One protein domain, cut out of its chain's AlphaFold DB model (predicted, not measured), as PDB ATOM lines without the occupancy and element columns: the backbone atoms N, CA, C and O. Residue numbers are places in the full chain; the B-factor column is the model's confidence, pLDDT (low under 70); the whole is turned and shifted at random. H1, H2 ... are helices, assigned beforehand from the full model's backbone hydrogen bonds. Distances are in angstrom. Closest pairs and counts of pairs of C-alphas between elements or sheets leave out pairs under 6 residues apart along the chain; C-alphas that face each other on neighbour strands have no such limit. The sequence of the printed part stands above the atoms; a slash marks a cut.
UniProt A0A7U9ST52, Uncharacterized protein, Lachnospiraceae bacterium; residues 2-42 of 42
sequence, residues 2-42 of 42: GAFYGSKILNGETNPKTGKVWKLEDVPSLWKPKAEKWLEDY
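What this domain is: This is residues 2 to 42 of the 42 residues of an uncharacterized protein of Lachnospiraceae bacterium (UniProt A0A7U9ST52). What is the main picture? Two short helices, H1 then H2, pack on each other at one end, and a long loop, residues 11 to 31, runs out to a turn near Gly 19 and folds back. How is it made up? The printed part has 41 residues, 18 of them in the two helices, which is under half; with no named strand the class is all helix. What is its outline? It is compact, with a radius of gyration of the C-alphas of 9.3 A and spans of 26 by 20 by 12 A.

Where its parts are: Where is H1? H1, residues 2 to 10, begins at C-alpha 2 (35.276, 2.900, 1.518) and is 12.0 A long. Where is H2? H2, residues 32 to 40, is 12.2 A long and ends at C-alpha 40 (26.939, 9.462, -2.394).

How they stand to each other: How do the helices stand? H1 and H2 touch, closest at the C-alphas of Gly 2 and Ala 35, 4.0 A apart. They run the same way at a steep tilt of 61 degrees. What do the backbones show? In H1 and H2 every O i to N i+4 pair is within hydrogen-bond range. Residues 14 to 15 pair antiparallel with residues 20 to 21.

The domain as a whole: How large is it? The two C-alphas farthest apart, of Gly 19 and Asp 41, are 27.1 A apart. Is anything cut or doubtful? The printed part has no cut, the link from H1 to H2 is long, and no printed residue is under 70 in pLDDT.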
ATOM      1  N   GLY A   2      36.610   2.538   2.048       76.50
ATOM      2  CA  GLY A   2      35.276   2.900   1.518       76.50
ATOM      3  C   GLY A   2      35.215   2.854  -0.014       76.50
ATOM      4  O   GLY A   2      34.429   2.100  -0.572       76.50
ATOM      5  N   ALA A   3      36.175   3.519  -0.668       88.19
ATOM      6  CA  ALA A   3      36.343   3.503  -2.124       88.19
ATOM      7  C   ALA A   3      36.534   2.101  -2.735       88.19
ATOM      8  O   ALA A   3      36.165   1.873  -3.877       88.19
ATOM      9  N   PHE A   4      37.078   1.139  -1.978       92.75
ATOM     10  CA  PHE A   4      37.279  -0.227  -2.475       92.75
ATOM     11  C   PHE A   4      35.948  -0.950  -2.695       92.75
ATOM     12  O   PHE A   4      35.743  -1.554  -3.739       92.75
ATOM     13  N   TYR A   5      35.037  -0.885  -1.721       93.25
ATOM     14  CA  TYR A   5      33.713  -1.492  -1.861       93.25
ATOM     15  C   TYR A   5      32.792  -0.641  -2.736       93.25
ATOM     16  O   TYR A   5      32.062  -1.196  -3.548       93.25
ATOM     17  N   GLY A   6      32.873   0.687  -2.619       93.81
ATOM     18  CA  GLY A   6      32.124   1.602  -3.474       93.81
ATOM     19  C   GLY A   6      32.436   1.393  -4.956       93.81
ATOM     20  O   GLY A   6      31.517   1.203  -5.743       93.81
ATOM     21  N   SER A   7      33.716   1.291  -5.334       93.56
ATOM     22  CA  SER A   7      34.103   1.036  -6.729       93.56
ATOM     23  C   SER A   7      33.591  -0.309  -7.241       93.56
ATOM     24  O   SER A   7      33.150  -0.383  -8.382       93.56
ATOM     25  N   LYS A   8      33.588  -1.358  -6.411       94.19
ATOM     26  CA  LYS A   8      33.048  -2.675  -6.788       94.19
ATOM     27  C   LYS A   8      31.548  -2.644  -7.046       94.19
ATOM     28  O   LYS A   8      31.076  -3.280  -7.983       94.19
ATOM     29  N   ILE A   9      30.814  -1.914  -6.205       94.25
ATOM     30  CA  ILE A   9      29.372  -1.704  -6.358       94.25
ATOM     31  C   ILE A   9      29.101  -0.894  -7.631       94.25
ATOM     32  O   ILE A   9      28.289  -1.310  -8.451       94.25
ATOM     33  N   LEU A  10      29.823   0.213  -7.830       93.44
ATOM     34  CA  LEU A  10      29.671   1.104  -8.984       93.44
ATOM     35  C   LEU A  10      29.973   0.392 -10.312       93.44
ATOM     36  O   LEU A  10      29.221   0.512 -11.273       93.44
ATOM     37  N   ASN A  11      31.051  -0.392 -10.351       93.69
ATOM     38  CA  ASN A  11      31.470  -1.137 -11.538       93.69
ATOM     39  C   ASN A  11      30.623  -2.393 -11.795       93.69
ATOM     40  O   ASN A  11      30.875  -3.113 -12.761       93.69
ATOM     41  N   GLY A  12      29.650  -2.696 -10.930       93.44
ATOM     42  CA  GLY A  12      28.825  -3.891 -11.061       93.44
ATOM     43  C   GLY A  12      29.625  -5.190 -10.934       93.44
ATOM     44  O   GLY A  12      29.251  -6.210 -11.515       93.44
ATOM     45  N   GLU A  13      30.740  -5.176 -10.198       96.12
ATOM     46  CA  GLU A  13      31.584  -6.356 -10.040       96.12
ATOM     47  C   GLU A  13      30.811  -7.484  -9.351       96.12
ATOM     48  O   GLU A  13      29.997  -7.261  -8.454       96.12
ATOM     49  N   THR A  14      31.095  -8.727  -9.731       96.06
ATOM     50  CA  THR A  14      30.482  -9.888  -9.078       96.06
ATOM     51  C   THR A  14      31.188 -10.180  -7.757       96.06
ATOM     52  O   THR A  14      32.410 -10.322  -7.694       96.06
ATOM     53  N   ASN A  15      30.420 -10.299  -6.681       93.94
ATOM     54  CA  ASN A  15      30.892 -10.787  -5.401       93.94
ATOM     55  C   ASN A  15      31.128 -12.305  -5.494       93.94
ATOM     56  O   ASN A  15      30.167 -13.068  -5.618       93.94
ATOM     57  N   PRO A  16      32.382 -12.781  -5.376       91.56
ATOM     58  CA  PRO A  16      32.697 -14.201  -5.516       91.56
ATOM     59  C   PRO A  16      32.074 -15.066  -4.411       91.56
ATOM     60  O   PRO A  16      31.985 -16.277  -4.569       91.56
ATOM     61  N   LYS A  17      31.630 -14.469  -3.295       90.56
ATOM     62  CA  LYS A  17      30.966 -15.199  -2.208       90.56
ATOM     63  C   LYS A  17      29.500 -15.507  -2.494       90.56
ATOM     64  O   LYS A  17      29.003 -16.525  -2.029       90.56
ATOM     65  N   THR A  18      28.801 -14.620  -3.201       90.25
ATOM     66  CA  THR A  18      27.350 -14.731  -3.433       90.25
ATOM     67  C   THR A  18      27.007 -15.034  -4.888       90.25
ATOM     68  O   THR A  18      25.867 -15.388  -5.180       90.25
ATOM     69  N   GLY A  19      27.970 -14.880  -5.805       92.88
ATOM     70  CA  GLY A  19      27.761 -14.997  -7.249       92.88
ATOM     71  C   GLY A  19      26.888 -13.882  -7.831       92.88
ATOM     72  O   GLY A  19      26.459 -13.974  -8.976       92.88
ATOM     73  N   LYS A  20      26.597 -12.839  -7.046       94.06
ATOM     74  CA  LYS A  20      25.773 -11.689  -7.436       94.06
ATOM     75  C   LYS A  20      26.627 -10.433  -7.487       94.06
ATOM     76  O   LYS A  20      27.693 -10.389  -6.883       94.06
ATOM     77  N   VAL A  21      26.152  -9.407  -8.184       95.25
ATOM     78  CA  VAL A  21      26.786  -8.082  -8.180       95.25
ATOM     79  C   VAL A  21      26.903  -7.556  -6.748       95.25
ATOM     80  O   VAL A  21      25.970  -7.735  -5.963       95.25
ATOM     81  N   TRP A  22      28.031  -6.924  -6.420       95.38
ATOM     82  CA  TRP A  22      28.251  -6.278  -5.129       95.38
ATOM     83  C   TRP A  22      27.138  -5.282  -4.811       95.38
ATOM     84  O   TRP A  22      26.847  -4.379  -5.595       95.38
ATOM     85  N   LYS A  23      26.556  -5.412  -3.620       95.12
ATOM     86  CA  LYS A  23      25.608  -4.447  -3.056       95.12
ATOM     87  C   LYS A  23      26.133  -3.878  -1.748       95.12
ATOM     88  O   LYS A  23      26.968  -4.481  -1.080       95.12
ATOM     89  N   LEU A  24      25.567  -2.747  -1.327       92.50
ATOM     90  CA  LEU A  24      25.819  -2.144  -0.011       92.50
ATOM     91  C   LEU A  24      25.565  -3.116   1.156       92.50
ATOM     92  O   LEU A  24      26.188  -3.001   2.207       92.50
ATOM     93  N   GLU A  25      24.671  -4.087   0.971       93.19
ATOM     94  CA  GLU A  25      24.364  -5.141   1.944       93.19
ATOM     95  C   GLU A  25      25.470  -6.198   2.066       93.19
ATOM     96  O   GLU A  25      25.645  -6.773   3.136       93.19
ATOM     97  N   ASP A  26      26.246  -6.420   1.000       92.75
ATOM     98  CA  ASP A  26      27.388  -7.340   1.005       92.75
ATOM     99  C   ASP A  26      28.630  -6.719   1.666       92.75
ATOM    100  O   ASP A  26      29.601  -7.417   1.980       92.75
ATOM    101  N   VAL A  27      28.633  -5.395   1.855       93.06
ATOM    102  CA  VAL A  27      29.744  -4.673   2.475       93.06
ATOM    103  C   VAL A  27      29.729  -4.929   3.983       93.06
ATOM    104  O   VAL A  27      28.717  -4.675   4.637       93.06
ATOM    105  N   PRO A  28      30.855  -5.366   4.582       93.56
ATOM    106  CA  PRO A  28      30.936  -5.546   6.027       93.56
ATOM    107  C   PRO A  28      30.533  -4.271   6.775       93.56
ATOM    108  O   PRO A  28      30.966  -3.180   6.398       93.56
ATOM    109  N   SER A  29      29.782  -4.397   7.871       93.12
ATOM    110  CA  SER A  29      29.205  -3.256   8.608       93.12
ATOM    111  C   SER A  29      30.226  -2.190   9.012       93.12
ATOM    112  O   SER A  29      29.910  -1.007   9.020       93.12
ATOM    113  N   LEU A  30      31.476  -2.590   9.277       92.75
ATOM    114  CA  LEU A  30      32.589  -1.680   9.579       92.75
ATOM    115  C   LEU A  30      32.910  -0.707   8.429       92.75
ATOM    116  O   LEU A  30      33.364   0.416   8.651       92.75
ATOM    117  N   TRP A  31      32.712  -1.152   7.190       93.69
ATOM    118  CA  TRP A  31      33.042  -0.415   5.973       93.69
ATOM    119  C   TRP A  31      31.814   0.136   5.261       93.69
ATOM    120  O   TRP A  31      31.966   1.084   4.497       93.69
ATOM    121  N   LYS A  32      30.624  -0.403   5.546       94.19
ATOM    122  CA  LYS A  32      29.350   0.017   4.961       94.19
ATOM    123  C   LYS A  32      29.137   1.539   4.985       94.19
ATOM    124  O   LYS A  32      29.004   2.088   3.899       94.19
ATOM    125  N   PRO A  33      29.254   2.259   6.121       94.44
ATOM    126  CA  PRO A  33      29.055   3.713   6.127       94.44
ATOM    127  C   PRO A  33      30.124   4.479   5.330       94.44
ATOM    128  O   PRO A  33      29.858   5.542   4.784       94.44
ATOM    129  N   LYS A  34      31.349   3.943   5.218       94.06
ATOM    130  CA  LYS A  34      32.406   4.552   4.389       94.06
ATOM    131  C   LYS A  34      32.207   4.282   2.898       94.06
ATOM    132  O   LYS A  34      32.688   5.068   2.090       94.06
ATOM    133  N   ALA A  35      31.607   3.150   2.541       94.06
ATOM    134  CA  ALA A  35      31.276   2.804   1.164       94.06
ATOM    135  C   ALA A  35      30.031   3.564   0.694       94.06
ATOM    136  O   ALA A  35      30.042   4.082  -0.411       94.06
ATOM    137  N   GLU A  36      29.017   3.682   1.555       94.19
ATOM    138  CA  GLU A  36      27.806   4.477   1.330       94.19
ATOM    139  C   GLU A  36      28.156   5.938   1.071       94.19
ATOM    140  O   GLU A  36      27.899   6.432  -0.018       94.19
ATOM    141  N   LYS A  37      28.897   6.572   1.988       94.12
ATOM    142  CA  LYS A  37      29.345   7.955   1.804       94.12
ATOM    143  C   LYS A  37      30.158   8.161   0.521       94.12
ATOM    144  O   LYS A  37      30.013   9.168  -0.150       94.12
ATOM    145  N   TRP A  38      31.025   7.209   0.169       93.62
ATOM    146  CA  TRP A  38      31.800   7.303  -1.072       93.62
ATOM    147  C   TRP A  38      30.918   7.200  -2.323       93.62
ATOM    148  O   TRP A  38      31.228   7.841  -3.316       93.62
ATOM    149  N   LEU A  39      29.854   6.391  -2.280       91.25
ATOM    150  CA  LEU A  39      28.883   6.272  -3.370       91.25
ATOM    151  C   LEU A  39      27.985   7.509  -3.488       91.25
ATOM    152  O   LEU A  39      27.557   7.813  -4.590       91.25
ATOM    153  N   GLU A  40      27.686   8.194  -2.382       92.31
ATOM    154  CA  GLU A  40      26.939   9.462  -2.394       92.31
ATOM    155  C   GLU A  40      27.774  10.637  -2.928       92.31
ATOM    156  O   GLU A  40      27.225  11.542  -3.550       92.31
ATOM    157  N   ASP A  41      29.090  10.619  -2.688       86.75
ATOM    158  CA  ASP A  41      30.032  11.657  -3.131       86.75
ATOM    159  C   ASP A  41      30.502  11.477  -4.602       86.75
ATOM    160  O   ASP A  41      31.257  12.321  -5.096       86.75
ATOM    161  N   TYR A  42      30.115  10.388  -5.286       71.25
ATOM    162  CA  TYR A  42      30.520  10.034  -6.661       71.25
ATOM    163  C   TYR A  42      29.423  10.351  -7.685       71.25
ATOM    164  O   TYR A  42      29.755  10.956  -8.731       71.25
TER     165      TYR A  42